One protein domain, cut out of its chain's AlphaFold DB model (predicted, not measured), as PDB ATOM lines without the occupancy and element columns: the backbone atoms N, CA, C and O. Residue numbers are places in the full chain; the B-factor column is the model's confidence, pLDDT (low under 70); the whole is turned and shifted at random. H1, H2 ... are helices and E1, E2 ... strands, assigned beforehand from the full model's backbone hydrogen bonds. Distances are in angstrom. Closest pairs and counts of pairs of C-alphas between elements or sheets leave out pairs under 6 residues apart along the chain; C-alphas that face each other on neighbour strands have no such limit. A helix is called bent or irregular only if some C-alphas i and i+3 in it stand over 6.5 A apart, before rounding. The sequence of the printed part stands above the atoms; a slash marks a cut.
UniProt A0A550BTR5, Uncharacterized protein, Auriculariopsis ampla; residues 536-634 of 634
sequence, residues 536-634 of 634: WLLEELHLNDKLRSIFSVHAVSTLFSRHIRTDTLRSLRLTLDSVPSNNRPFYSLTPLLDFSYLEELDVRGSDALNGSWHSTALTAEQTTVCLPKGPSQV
ATOM      1  N   TRP A 536     -31.213  -4.630  12.430       96.19
ATOM      2  CA  TRP A 536     -32.167  -4.742  11.344       96.19
ATOM      3  C   TRP A 536     -32.574  -3.361  10.822       96.19
ATOM      4  O   TRP A 536     -32.841  -2.444  11.597       96.19
ATOM      5  N   LEU A 537     -32.673  -3.237   9.496       96.75
ATOM      6  CA  LEU A 537     -33.128  -2.027   8.798       96.75
ATOM      7  C   LEU A 537     -34.619  -2.125   8.441       96.75
ATOM      8  O   LEU A 537     -35.007  -1.834   7.311       96.75
ATOM      9  N   LEU A 538     -35.438  -2.622   9.372       97.38
ATOM     10  CA  LEU A 538     -36.872  -2.789   9.141       97.38
ATOM     11  C   LEU A 538     -37.557  -1.422   9.062       97.38
ATOM     12  O   LEU A 538     -37.306  -0.547   9.889       97.38
ATOM     13  N   GLU A 539     -38.415  -1.276   8.060       97.56
ATOM     14  CA  GLU A 539     -39.331  -0.158   7.844       97.56
ATOM     15  C   GLU A 539     -40.720  -0.486   8.405       97.56
ATOM     16  O   GLU A 539     -41.374   0.386   8.974       97.56
ATOM     17  N   GLU A 540     -41.145  -1.749   8.324       97.62
ATOM     18  CA  GLU A 540     -42.426  -2.208   8.862       97.62
ATOM     19  C   GLU A 540     -42.254  -3.507   9.656       97.62
ATOM     20  O   GLU A 540     -41.643  -4.469   9.180       97.62
ATOM     21  N   LEU A 541     -42.818  -3.537  10.865       96.06
ATOM     22  CA  LEU A 541     -42.888  -4.728  11.709       96.06
ATOM     23  C   LEU A 541     -44.320  -4.916  12.200       96.06
ATOM     24  O   LEU A 541     -44.800  -4.137  13.030       96.06
ATOM     25  N   HIS A 542     -45.016  -5.932  11.692       94.25
ATOM     26  CA  HIS A 542     -46.396  -6.215  12.097       94.25
ATOM     27  C   HIS A 542     -46.472  -7.563  12.800       94.25
ATOM     28  O   HIS A 542     -46.203  -8.599  12.202       94.25
ATOM     29  N   LEU A 543     -46.870  -7.539  14.067       91.56
ATOM     30  CA  LEU A 543     -47.114  -8.702  14.911       91.56
ATOM     31  C   LEU A 543     -48.619  -8.769  15.144       91.56
ATOM     32  O   LEU A 543     -49.144  -8.202  16.103       91.56
ATOM     33  N   ASN A 544     -49.321  -9.362  14.179       84.25
ATOM     34  CA  ASN A 544     -50.776  -9.254  14.088       84.25
ATOM     35  C   ASN A 544     -51.512 -10.178  15.066       84.25
ATOM     36  O   ASN A 544     -52.691  -9.952  15.333       84.25
ATOM     37  N   ASP A 545     -50.827 -11.171  15.625       82.25
ATOM     38  CA  ASP A 545     -51.400 -12.122  16.574       82.25
ATOM     39  C   ASP A 545     -50.920 -11.880  18.007       82.25
ATOM     40  O   ASP A 545     -49.941 -11.167  18.244       82.25
ATOM     41  N   LYS A 546     -51.620 -12.484  18.967       81.56
ATOM     42  CA  LYS A 546     -51.343 -12.356  20.393       81.56
ATOM     43  C   LYS A 546     -49.920 -12.813  20.691       81.56
ATOM     44  O   LYS A 546     -49.600 -14.000  20.640       81.56
ATOM     45  N   LEU A 547     -49.081 -11.861  21.087       79.69
ATOM     46  CA  LEU A 547     -47.802 -12.152  21.717       79.69
ATOM     47  C   LEU A 547     -48.074 -12.773  23.090       79.69
ATOM     48  O   LEU A 547     -48.244 -12.059  24.084       79.69
ATOM     49  N   ARG A 548     -48.144 -14.110  23.128       73.06
ATOM     50  CA  ARG A 548     -48.282 -14.908  24.351       73.06
ATOM     51  C   ARG A 548     -47.027 -14.714  25.179       73.06
ATOM     52  O   ARG A 548     -45.965 -15.267  24.902       73.06
ATOM     53  N   SER A 549     -47.126 -13.830  26.153       62.25
ATOM     54  CA  SER A 549     -45.965 -13.392  26.892       62.25
ATOM     55  C   SER A 549     -46.377 -12.918  28.271       62.25
ATOM     56  O   SER A 549     -47.163 -11.988  28.427       62.25
ATOM     57  N   ILE A 550     -45.769 -13.537  29.280       57.47
ATOM     58  CA  ILE A 550     -45.728 -13.042  30.662       57.47
ATOM     59  C   ILE A 550     -44.896 -11.745  30.742       57.47
ATOM     60  O   ILE A 550     -44.834 -11.082  31.779       57.47
ATOM     61  N   PHE A 551     -44.193 -11.392  29.662       60.47
ATOM     62  CA  PHE A 551     -43.270 -10.279  29.631       60.47
ATOM     63  C   PHE A 551     -43.986  -8.969  29.307       60.47
ATOM     64  O   PHE A 551     -44.804  -8.861  28.398       60.47
ATOM     65  N   SER A 552     -43.626  -7.941  30.067       71.38
ATOM     66  CA  SER A 552     -44.150  -6.590  29.891       71.38
ATOM     67  C   SER A 552     -43.775  -5.994  28.526       71.38
ATOM     68  O   SER A 552     -42.758  -6.357  27.936       71.38
ATOM     69  N   VAL A 553     -44.532  -4.990  28.072       80.38
ATOM     70  CA  VAL A 553     -44.208  -4.121  26.914       80.38
ATOM     71  C   VAL A 553     -42.743  -3.657  26.918       80.38
ATOM     72  O   VAL A 553     -42.120  -3.502  25.869       80.38
ATOM     73  N   HIS A 554     -42.157  -3.498  28.106       82.69
ATOM     74  CA  HIS A 554     -40.751  -3.156  28.272       82.69
ATOM     75  C   HIS A 554     -39.794  -4.207  27.687       82.69
ATOM     76  O   HIS A 554     -38.790  -3.834  27.088       82.69
ATOM     77  N   ALA A 555     -40.098  -5.503  27.807       86.25
ATOM     78  CA  ALA A 555     -39.289  -6.568  27.215       86.25
ATOM     79  C   ALA A 555     -39.339  -6.523  25.683       86.25
ATOM     80  O   ALA A 555     -38.296  -6.605  25.043       86.25
ATOM     81  N   VAL A 556     -40.528  -6.306  25.108       88.31
ATOM     82  CA  VAL A 556     -40.712  -6.142  23.655       88.31
ATOM     83  C   VAL A 556     -39.931  -4.928  23.148       88.31
ATOM     84  O   VAL A 556     -39.172  -5.035  22.190       88.31
ATOM     85  N   SER A 557     -40.030  -3.785  23.827       87.75
ATOM     86  CA  SER A 557     -39.243  -2.605  23.461       87.75
ATOM     87  C   SER A 557     -37.734  -2.820  23.620       87.75
ATOM     88  O   SER A 557     -36.956  -2.396  22.764       87.75
ATOM     89  N   THR A 558     -37.300  -3.497  24.685       90.69
ATOM     90  CA  THR A 558     -35.878  -3.809  24.892       90.69
ATOM     91  C   THR A 558     -35.365  -4.709  23.772       90.69
ATOM     92  O   THR A 558     -34.273  -4.491  23.253       90.69
ATOM     93  N   LEU A 559     -36.175  -5.679  23.343       92.50
ATOM     94  CA  LEU A 559     -35.864  -6.524  22.199       92.50
ATOM     95  C   LEU A 559     -35.739  -5.690  20.915       92.50
ATOM     96  O   LEU A 559     -34.736  -5.789  20.213       92.50
ATOM     97  N   PHE A 560     -36.700  -4.810  20.630       94.06
ATOM     98  CA  PHE A 560     -36.652  -3.990  19.417       94.06
ATOM     99  C   PHE A 560     -35.501  -2.996  19.414       94.06
ATOM    100  O   PHE A 560     -34.798  -2.908  18.423       94.06
ATOM    101  N   SER A 561     -35.248  -2.290  20.509       92.06
ATOM    102  CA  SER A 561     -34.125  -1.344  20.593       92.06
ATOM    103  C   SER A 561     -32.757  -2.027  20.496       92.06
ATOM    104  O   SER A 561     -31.795  -1.416  20.034       92.06
ATOM    105  N   ARG A 562     -32.661  -3.301  20.900       94.81
ATOM    106  CA  ARG A 562     -31.437  -4.098  20.773       94.81
ATOM    107  C   ARG A 562     -31.198  -4.611  19.356       94.81
ATOM    108  O   ARG A 562     -30.040  -4.748  18.974       94.81
ATOM    109  N   HIS A 563     -32.255  -4.931  18.613       95.94
ATOM    110  CA  HIS A 563     -32.131  -5.623  17.327       95.94
ATOM    111  C   HIS A 563     -32.548  -4.785  16.118       95.94
ATOM    112  O   HIS A 563     -32.116  -5.080  15.014       95.94
ATOM    113  N   ILE A 564     -33.351  -3.740  16.276       96.31
ATOM    114  CA  ILE A 564     -33.901  -2.936  15.182       96.31
ATOM    115  C   ILE A 564     -33.330  -1.530  15.277       96.31
ATOM    116  O   ILE A 564     -33.275  -0.920  16.345       96.31
ATOM    117  N   ARG A 565     -32.892  -0.998  14.137       96.00
ATOM    118  CA  ARG A 565     -32.362   0.356  14.065       96.00
ATOM    119  C   ARG A 565     -33.493   1.361  14.323       96.00
ATOM    120  O   ARG A 565     -34.543   1.318  13.686       96.00
ATOM    121  N   THR A 566     -33.277   2.278  15.262       92.75
ATOM    122  CA  THR A 566     -34.317   3.211  15.729       92.75
ATOM    123  C   THR A 566     -34.746   4.235  14.678       92.75
ATOM    124  O   THR A 566     -35.803   4.846  14.811       92.75
ATOM    125  N   ASP A 567     -33.946   4.416  13.627       95.25
ATOM    126  CA  ASP A 567     -34.147   5.410  12.581       95.25
ATOM    127  C   ASP A 567     -34.664   4.824  11.248       95.25
ATOM    128  O   ASP A 567     -34.672   5.524  10.236       95.25
ATOM    129  N   THR A 568     -35.091   3.557  11.217       96.56
ATOM    130  CA  THR A 568     -35.659   2.943  10.001       96.56
ATOM    131  C   THR A 568     -37.134   2.601  10.125       96.56
ATOM    132  O   THR A 568     -37.850   2.682   9.131       96.56
ATOM    133  N   LEU A 569     -37.597   2.247  11.327       96.94
ATOM    134  CA  LEU A 569     -38.950   1.743  11.545       96.94
ATOM    135  C   LEU A 569     -39.994   2.859  11.395       96.94
ATOM    136  O   LEU A 569     -39.950   3.848  12.124       96.94
ATOM    137  N   ARG A 570     -40.933   2.676  10.462       96.00
ATOM    138  CA  ARG A 570     -42.028   3.607  10.143       96.00
ATOM    139  C   ARG A 570     -43.390   3.117  10.603       96.00
ATOM    140  O   ARG A 570     -44.185   3.926  11.069       96.00
ATOM    141  N   SER A 571     -43.654   1.816  10.500       96.25
ATOM    142  CA  SER A 571     -44.918   1.212  10.932       96.25
ATOM    143  C   SER A 571     -44.654   0.068  11.904       96.25
ATOM    144  O   SER A 571     -43.933  -0.882  11.586       96.25
ATOM    145  N   LEU A 572     -45.233   0.164  13.100       94.88
ATOM    146  CA  LEU A 572     -45.181  -0.873  14.124       94.88
ATOM    147  C   LEU A 572     -46.601  -1.269  14.516       94.88
ATOM    148  O   LEU A 572     -47.363  -0.447  15.027       94.88
ATOM    149  N   ARG A 573     -46.940  -2.544  14.317       93.19
ATOM    150  CA  ARG A 573     -48.218  -3.113  14.759       93.19
ATOM    151  C   ARG A 573     -47.981  -4.238  15.752       93.19
ATOM    152  O   ARG A 573     -47.196  -5.138  15.470       93.19
ATOM    153  N   LEU A 574     -48.643  -4.178  16.900       90.62
ATOM    154  CA  LEU A 574     -48.475  -5.109  18.012       90.62
ATOM    155  C   LEU A 574     -49.832  -5.565  18.531       90.62
ATOM    156  O   LEU A 574     -50.618  -4.737  18.975       90.62
ATOM    157  N   THR A 575     -50.064  -6.871  18.582       87.44
ATOM    158  CA  THR A 575     -51.186  -7.452  19.324       87.44
ATOM    159  C   THR A 575     -50.671  -8.053  20.638       87.44
ATOM    160  O   THR A 575     -49.958  -9.054  20.660       87.44
ATOM    161  N   LEU A 576     -51.002  -7.416  21.762       84.00
ATOM    162  CA  LEU A 576     -50.563  -7.793  23.107       84.00
ATOM    163  C   LEU A 576     -51.663  -8.570  23.837       84.00
ATOM    164  O   LEU A 576     -52.804  -8.116  23.921       84.00
ATOM    165  N   ASP A 577     -51.308  -9.714  24.422       79.38
ATOM    166  CA  ASP A 577     -52.266 -10.551  25.158       79.38
ATOM    167  C   ASP A 577     -52.700  -9.906  26.489       79.38
ATOM    168  O   ASP A 577     -53.872  -9.931  26.872       79.38
ATOM    169  N   SER A 578     -51.772  -9.214  27.157       72.12
ATOM    170  CA  SER A 578     -52.063  -8.385  28.327       72.12
ATOM    171  C   SER A 578     -51.386  -7.020  28.209       72.12
ATOM    172  O   SER A 578     -50.179  -6.915  27.992       72.12
ATOM    173  N   VAL A 579     -52.165  -5.945  28.352       65.19
ATOM    174  CA  VAL A 579     -51.603  -4.608  28.592       65.19
ATOM    175  C   VAL A 579     -51.580  -4.402  30.102       65.19
ATOM    176  O   VAL A 579     -52.576  -4.708  30.764       65.19
ATOM    177  N   PRO A 580     -50.472  -3.904  30.678       64.38
ATOM    178  CA  PRO A 580     -50.412  -3.639  32.106       64.38
ATOM    179  C   PRO A 580     -51.584  -2.743  32.524       64.38
ATOM    180  O   PRO A 580     -51.704  -1.613  32.055       64.38
ATOM    181  N   SER A 581     -52.417  -3.233  33.446       62.31
ATOM    182  CA  SER A 581     -53.609  -2.558  33.990       62.31
ATOM    183  C   SER A 581     -53.298  -1.308  34.823       62.31
ATOM    184  O   SER A 581     -54.178  -0.727  35.456       62.31
ATOM    185  N   ASN A 582     -52.038  -0.872  34.837       60.94
ATOM    186  CA  ASN A 582     -51.623   0.325  35.538       60.94
ATOM    187  C   ASN A 582     -52.331   1.551  34.953       60.94
ATOM    188  O   ASN A 582     -52.424   1.706  33.737       60.94
ATOM    189  N   ASN A 583     -52.710   2.489  35.827       63.47
ATOM    190  CA  ASN A 583     -53.370   3.769  35.512       63.47
ATOM    191  C   ASN A 583     -52.587   4.694  34.541       63.47
ATOM    192  O   ASN A 583     -52.933   5.863  34.382       63.47
ATOM    193  N   ARG A 584     -51.488   4.222  33.940       66.25
ATOM    194  CA  ARG A 584     -50.626   4.937  32.992       66.25
ATOM    195  C   ARG A 584     -50.196   4.011  31.844       66.25
ATOM    196  O   ARG A 584     -49.007   3.706  31.734       66.25
ATOM    197  N   PRO A 585     -51.126   3.573  30.979       62.12
ATOM    198  CA  PRO A 585     -50.819   2.658  29.876       62.12
ATOM    199  C   PRO A 585     -49.704   3.181  28.957       62.12
ATOM    200  O   PRO A 585     -48.790   2.441  28.594       62.12
ATOM    201  N   PHE A 586     -49.704   4.486  28.678       68.44
ATOM    202  CA  PHE A 586     -48.713   5.140  27.819       68.44
ATOM    203  C   PHE A 586     -47.280   5.064  28.346       68.44
ATOM    204  O   PHE A 586     -46.345   5.045  27.555       68.44
ATOM    205  N   TYR A 587     -47.087   4.965  29.666       73.25
ATOM    206  CA  TYR A 587     -45.738   4.917  30.230       73.25
ATOM    207  C   TYR A 587     -44.986   3.666  29.766       73.25
ATOM    208  O   TYR A 587     -43.789   3.727  29.501       73.25
ATOM    209  N   SER A 588     -45.716   2.556  29.611       74.00
ATOM    210  CA  SER A 588     -45.172   1.294  29.110       74.00
ATOM    211  C   SER A 588     -44.830   1.337  27.617       74.00
ATOM    212  O   SER A 588     -43.929   0.623  27.194       74.00
ATOM    213  N   LEU A 589     -45.490   2.215  26.851       80.94
ATOM    214  CA  LEU A 589     -45.261   2.417  25.419       80.94
ATOM    215  C   LEU A 589     -44.177   3.455  25.114       80.94
ATOM    216  O   LEU A 589     -43.665   3.446  24.002       80.94
ATOM    217  N   THR A 590     -43.804   4.321  26.067       84.19
ATOM    218  CA  THR A 590     -42.768   5.361  25.872       84.19
ATOM    219  C   THR A 590     -41.516   4.840  25.160       84.19
ATOM    220  O   THR A 590     -41.099   5.467  24.196       84.19
ATOM    221  N   PRO A 591     -40.963   3.671  25.534       86.12
ATOM    222  CA  PRO A 591     -39.775   3.136  24.868       86.12
ATOM    223  C   PRO A 591     -39.980   2.739  23.390       86.12
ATOM    224  O   PRO A 591     -39.020   2.621  22.636       86.12
ATOM    225  N   LEU A 592     -41.222   2.506  22.948       86.56
ATOM    226  CA  LEU A 592     -41.556   2.293  21.532       86.56
ATOM    227  C   LEU A 592     -41.688   3.613  20.760       86.56
ATOM    228  O   LEU A 592     -41.662   3.606  19.536       86.56
ATOM    229  N   LEU A 593     -41.817   4.746  21.453       86.38
ATOM    230  CA  LEU A 593     -41.839   6.076  20.839       86.38
ATOM    231  C   LEU A 593     -40.428   6.628  20.582       86.38
ATOM    232  O   LEU A 593     -40.293   7.664  19.938       86.38
ATOM    233  N   ASP A 594     -39.382   5.932  21.039       87.31
ATOM    234  CA  ASP A 594     -37.980   6.299  20.789       87.31
ATOM    235  C   ASP A 594     -37.541   6.027  19.331       87.31
ATOM    236  O   ASP A 594     -36.442   6.410  18.920       87.31
ATOM    237  N   PHE A 595     -38.398   5.391  18.523       90.31
ATOM    238  CA  PHE A 595     -38.191   5.206  17.088       90.31
ATOM    239  C   PHE A 595     -38.479   6.516  16.342       90.31
ATOM    240  O   PHE A 595     -39.627   6.926  16.180       90.31
ATOM    241  N   SER A 596     -37.425   7.189  15.875       90.06
ATOM    242  CA  SER A 596     -37.492   8.584  15.417       90.06
ATOM    243  C   SER A 596     -38.301   8.804  14.137       90.06
ATOM    244  O   SER A 596     -38.699   9.933  13.863       90.06
ATOM    245  N   TYR A 597     -38.502   7.752  13.341       93.25
ATOM    246  CA  TYR A 597     -39.283   7.790  12.100       93.25
ATOM    247  C   TYR A 597     -40.595   7.012  12.198       93.25
ATOM    248  O   TYR A 597     -41.199   6.731  11.169       93.25
ATOM    249  N   LEU A 598     -41.045   6.671  13.409       92.75
ATOM    250  CA  LEU A 598     -42.293   5.943  13.586       92.75
ATOM    251  C   LEU A 598     -43.487   6.840  13.221       92.75
ATOM    252  O   LEU A 598     -43.816   7.793  13.928       92.75
ATOM    253  N   GLU A 599     -44.122   6.529  12.096       92.12
ATOM    254  CA  GLU A 599     -45.279   7.238  11.544       92.12
ATOM    255  C   GLU A 599     -46.599   6.632  12.040       92.12
ATOM    256  O   GLU A 599     -47.572   7.360  12.258       92.12
ATOM    257  N   GLU A 600     -46.615   5.310  12.237       90.25
ATOM    258  CA  GLU A 600     -47.779   4.524  12.640       90.25
ATOM    259  C   GLU A 600     -47.424   3.585  13.802       90.25
ATOM    260  O   GLU A 600     -46.526   2.746  13.692       90.25
ATOM    261  N   LEU A 601     -48.173   3.701  14.902       90.25
ATOM    262  CA  LEU A 601     -48.148   2.753  16.016       90.25
ATOM    263  C   LEU A 601     -49.563   2.211  16.259       90.25
ATOM    264  O   LEU A 601     -50.432   2.931  16.756       90.25
ATOM    265  N   ASP A 602     -49.784   0.939  15.925       88.94
ATOM    266  CA  ASP A 602     -51.023   0.205  16.214       88.94
ATOM    267  C   ASP A 602     -50.756  -0.798  17.343       88.94
ATOM    268  O   ASP A 602     -49.982  -1.739  17.177       88.94
ATOM    269  N   VAL A 603     -51.367  -0.591  18.509       85.75
ATOM    270  CA  VAL A 603     -51.269  -1.519  19.642       85.75
ATOM    271  C   VAL A 603     -52.661  -2.038  19.952       85.75
ATOM    272  O   VAL A 603     -53.507  -1.316  20.479       85.75
ATOM    273  N   ARG A 604     -52.885  -3.308  19.637       84.69
ATOM    274  CA  ARG A 604     -54.125  -4.034  19.891       84.69
ATOM    275  C   ARG A 604     -53.978  -4.835  21.173       84.69
ATOM    276  O   ARG A 604     -52.933  -5.427  21.427       84.69
ATOM    277  N   GLY A 605     -55.017  -4.834  21.994       73.38
ATOM    278  CA  GLY A 605     -55.079  -5.623  23.221       73.38
ATOM    279  C   GLY A 605     -56.058  -6.787  23.110       73.38
ATOM    280  O   GLY A 605     -56.870  -6.830  22.186       73.38
ATOM    281  N   SER A 606     -56.030  -7.696  24.085       64.12
ATOM    282  CA  SER A 606     -57.130  -8.641  24.314       64.12
ATOM    283  C   SER A 606     -58.446  -7.913  24.643       64.12
ATOM    284  O   SER A 606     -58.451  -6.727  24.982       64.12
ATOM    285  N   ASP A 607     -59.575  -8.624  24.536       56.97
ATOM    286  CA  ASP A 607     -60.955  -8.097  24.532       56.97
ATOM    287  C   ASP A 607     -61.302  -7.098  25.655       56.97
ATOM    288  O   ASP A 607     -62.183  -6.255  25.485       56.97
ATOM    289  N   ALA A 608     -60.575  -7.117  26.778       51.22
ATOM    290  CA  ALA A 608     -60.728  -6.162  27.877       51.22
ATOM    291  C   ALA A 608     -60.349  -4.707  27.511       51.22
ATOM    292  O   ALA A 608     -60.826  -3.764  28.145       51.22
ATOM    293  N   LEU A 609     -59.503  -4.499  26.496       51.00
ATOM    294  CA  LEU A 609     -59.001  -3.176  26.099       51.00
ATOM    295  C   LEU A 609     -59.813  -2.520  24.989       51.00
ATOM    296  O   LEU A 609     -59.870  -1.292  24.949       51.00
ATOM    297  N   ASN A 610     -60.508  -3.298  24.155       53.72
ATOM    298  CA  ASN A 610     -61.352  -2.765  23.078       53.72
ATOM    299  C   ASN A 610     -62.470  -1.839  23.601       53.72
ATOM    300  O   ASN A 610     -62.985  -1.007  22.858       53.72
ATOM    301  N   GLY A 611     -62.822  -1.938  24.890       52.06
ATOM    302  CA  GLY A 611     -63.768  -1.030  25.545       52.06
ATOM    303  C   GLY A 611     -63.193   0.331  25.968       52.06
ATOM    304  O   GLY A 611     -63.965   1.252  26.217       52.06
ATOM    305  N   SER A 612     -61.865   0.483  26.068       49.47
ATOM    306  CA  SER A 612     -61.204   1.718  26.543       49.47
ATOM    307  C   SER A 612     -60.183   2.310  25.565       49.47
ATOM    308  O   SER A 612     -59.842   3.487  25.676       49.47
ATOM    309  N   TRP A 613     -59.727   1.527  24.590       55.06
ATOM    310  CA  TRP A 613     -58.844   1.945  23.510       55.06
ATOM    311  C   TRP A 613     -59.652   1.898  22.219       55.06
ATOM    312  O   TRP A 613     -60.073   0.832  21.780       55.06
ATOM    313  N   HIS A 614     -59.897   3.052  21.598       50.84
ATOM    314  CA  HIS A 614     -60.377   3.049  20.221       50.84
ATOM    315  C   HIS A 614     -59.273   2.452  19.342       50.84
ATOM    316  O   HIS A 614     -58.123   2.867  19.443       50.84
ATOM    317  N   SER A 615     -59.623   1.507  18.469       53.09
ATOM    318  CA  SER A 615     -58.738   0.788  17.534       53.09
ATOM    319  C   SER A 615     -58.098   1.669  16.445       53.09
ATOM    320  O   SER A 615     -57.751   1.198  15.365       53.09
ATOM    321  N   THR A 616     -57.998   2.975  16.679       56.31
ATOM    322  CA  THR A 616     -57.424   3.929  15.734       56.31
ATOM    323  C   THR A 616     -55.927   4.021  15.999       56.31
ATOM    324  O   THR A 616     -55.528   4.422  17.091       56.31
ATOM    325  N   ALA A 617     -55.114   3.638  15.013       63.31
ATOM    326  CA  ALA A 617     -53.659   3.751  15.078       63.31
ATOM    327  C   ALA A 617     -53.236   5.176  15.473       63.31
ATOM    328  O   ALA A 617     -53.815   6.157  14.992       63.31
ATOM    329  N   LEU A 618     -52.229   5.287  16.344       65.81
ATOM    330  CA  LEU A 618     -51.689   6.585  16.734       65.81
ATOM    331  C   LEU A 618     -50.875   7.153  15.571       65.81
ATOM    332  O   LEU A 618     -49.936   6.513  15.098       65.81
ATOM    333  N   THR A 619     -51.226   8.358  15.123       67.06
ATOM    334  CA  THR A 619     -50.463   9.074  14.092       67.06
ATOM    335  C   THR A 619     -49.213   9.729  14.687       67.06
ATOM    336  O   THR A 619     -49.160  10.005  15.888       67.06
ATOM    337  N   ALA A 620     -48.237  10.070  13.839       64.62
ATOM    338  CA  ALA A 620     -47.038  10.832  14.220       64.62
ATOM    339  C   ALA A 620     -47.329  12.116  15.044       64.62
ATOM    340  O   ALA A 620     -46.559  12.525  15.918       64.62
ATOM    341  N   GLU A 621     -48.462  12.775  14.792       66.94
ATOM    342  CA  GLU A 621     -48.882  13.959  15.554       66.94
ATOM    343  C   GLU A 621     -49.363  13.597  16.967       66.94
ATOM    344  O   GLU A 621     -49.133  14.334  17.922       66.94
ATOM    345  N   GLN A 622     -50.010  12.444  17.130       64.94
ATOM    346  CA  GLN A 622     -50.491  11.977  18.429       64.94
ATOM    347  C   GLN A 622     -49.346  11.426  19.285       64.94
ATOM    348  O   GLN A 622     -49.290  11.704  20.484       64.94
ATOM    349  N   THR A 623     -48.388  10.720  18.677       58.19
ATOM    350  CA  THR A 623     -47.197  10.209  19.374       58.19
ATOM    351  C   THR A 623     -46.330  11.338  19.934       58.19
ATOM    352  O   THR A 623     -45.870  11.252  21.073       58.19
ATOM    353  N   THR A 624     -46.180  12.445  19.201       59.50
ATOM    354  CA  THR A 624     -45.417  13.620  19.661       59.50
ATOM    355  C   THR A 624     -46.095  14.397  20.795       59.50
ATOM    356  O   THR A 624     -45.402  14.977  21.632       59.50
ATOM    357  N   VAL A 625     -47.431  14.386  20.882       58.81
ATOM    358  CA  VAL A 625     -48.189  15.030  21.975       58.81
ATOM    359  C   VAL A 625     -48.169  14.198  23.263       58.81
ATOM    360  O   VAL A 625     -48.213  14.761  24.359       58.81
ATOM    361  N   CYS A 626     -48.077  12.870  23.153       51.16
ATOM    362  CA  CYS A 626     -48.045  11.954  24.297       51.16
ATOM    363  C   CYS A 626     -46.699  11.915  25.036       51.16
ATOM    364  O   CYS A 626     -46.658  11.463  26.183       51.16
ATOM    365  N   LEU A 627     -45.611  12.394  24.426       51.22
ATOM    366  CA  LEU A 627     -44.325  12.503  25.108       51.22
ATOM    367  C   LEU A 627     -44.423  13.592  26.190       51.22
ATOM    368  O   LEU A 627     -44.697  14.754  25.869       51.22
ATOM    369  N   PRO A 628     -44.204  13.268  27.480       48.53
ATOM    370  CA  PRO A 628     -44.127  14.295  28.502       48.53
ATOM    371  C   PRO A 628     -43.018  15.257  28.088       48.53
ATOM    372  O   PRO A 628     -41.876  14.834  27.911       48.53
ATOM    373  N   LYS A 629     -43.354  16.543  27.906       47.00
ATOM    374  CA  LYS A 629     -42.349  17.593  27.720       47.00
ATOM    375  C   LYS A 629     -41.337  17.417  28.844       47.00
ATOM    376  O   LYS A 629     -41.677  17.637  30.008       47.00
ATOM    377  N   GLY A 630     -40.140  16.945  28.492       41.16
ATOM    378  CA  GLY A 630     -39.051  16.796  29.443       41.16
ATOM    379  C   GLY A 630     -38.867  18.115  30.194       41.16
ATOM    380  O   GLY A 630     -39.234  19.168  29.657       41.16
ATOM    381  N   PRO A 631     -38.356  18.090  31.434       37.72
ATOM    382  CA  PRO A 631     -38.119  19.316  32.176       37.72
ATOM    383  C   PRO A 631     -37.257  20.227  31.304       37.72
ATOM    384  O   PRO A 631     -36.120  19.880  30.980       37.72
ATOM    385  N   SER A 632     -37.837  21.344  30.859       33.97
ATOM    386  CA  SER A 632     -37.126  22.369  30.110       33.97
ATOM    387  C   SER A 632     -35.846  22.676  30.874       33.97
ATOM    388  O   SER A 632     -35.917  23.094  32.030       33.97
ATOM    389  N   GLN A 633     -34.695  22.405  30.258       35.50
ATOM    390  CA  GLN A 633     -33.413  22.827  30.802       35.50
ATOM    391  C   GLN A 633     -33.480  24.345  31.014       35.50
ATOM    392  O   GLN A 633     -33.690  25.096  30.060       35.50
ATOM    393  N   VAL A 634     -33.376  24.754  32.279       35.62
ATOM    394  CA  VAL A 634     -33.060  26.119  32.718       35.62
ATOM    395  C   VAL A 634     -31.570  26.176  32.989       35.62
ATOM    396  O   VAL A 634     -31.073  25.217  33.625       35.62
TER     397      VAL A 634
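AT A GLANCE: This is residues 536 to 634 of the 634 residues of an uncharacterized protein of Auriculariopsis ampla (UniProt A0A550BTR5). Look for a chain wound in two stacked turns: E1, E2 and E3 lie side by side as one wall, a small parallel sheet, and the helices H1 and H2, side by side, form the wall across from it. H3 sits past the E3 end of the stack, reached through a long loop, and the tail, residues 629 to 634, sticks out. The printed part has 99 residues with three named helices and three named strands in the order E1 H1 E2 H2 E3 H3; the sheet's order is E1 E2 E3. The class is mixed, helices and strands, with 46 residues in named elements, under half. It is compact, with a radius of gyration of the C-alphas of 13.5 A, and spans 43 by 32 by 24 A.

IN THESE COORDINATES: Find C-alpha 540 at (-42.426, -2.208, 8.862); there E1 begins, residues 540 to 547, 17.1 A long, and it bends by 66 degrees at residue 544. H1 follows, residues 553 to 563, 15.5 A. Go on to E2, residues 571 to 576, 16.2 A, from C-alpha 571 at (-44.918, 1.212, 10.932). H2 is residues 585 to 592, 12.5 A; it is irregular, with C-alphas 588 and 591 7.1 A apart. E3 is residues 600 to 605, 16.4 A. H3, residues 620 to 626, 10.2 A, ends at C-alpha 626 (-48.045, 11.954, 24.297).

HOW THE PARTS SIT: Begin at edge strand E1, parallel to E2 at 5 degrees, with N 543 and O 573 2.8 A apart, within hydrogen-bond range. E2 is parallel to the other edge strand, E3, at 8 degrees, with N 574 and O 602 2.8 A apart, within that range. E1, H1, E2 and E2, H2, E3 are strand-helix-strand units, two parallel neighbour strands with a helix between, each with a right-handed crossover. H1 and H2 touch, the closest C-alphas being those of Ser 557 and Leu 592, 5.7 A, at a shallow tilt of 5 degrees, the same way. H1 is only just on the sheet, with 5 pairs of C-alphas within 10 A, and only grazes it with residues 553 to 560. H2 is only just not on it, with 4 such pairs. H3 only grazes the sheet with residues 620 to 623; the closest C-alphas of E3 and H3 are those of Glu 600 and Ala 620, 6.5 A. H2 and H3 are close but not clearly touching, the closest C-alphas being those of Phe 586 and Cys 626, 7.7 A. H1 and H3 are apart. Every O i to N i+4 pair is within hydrogen-bond range in H1 and H3; in H2 it is 1 of 4, beside 4 of 5 O i to N i+3 pairs.

THE WHOLE: The C-alphas farthest apart are those of Asp 545 and Val 634, 45.4 A. The printed part has no cut and ends at the chain's last residue, 634. The link from E3 to H3 is long, 14 residues; in it residues 618 to 619 pair, antiparallel, with residues 600 to 601 of E3. Mean pLDDT of the printed part is 75.4; look for values under 70 at residues 549 to 551, 579 to 586 and 606 to 634.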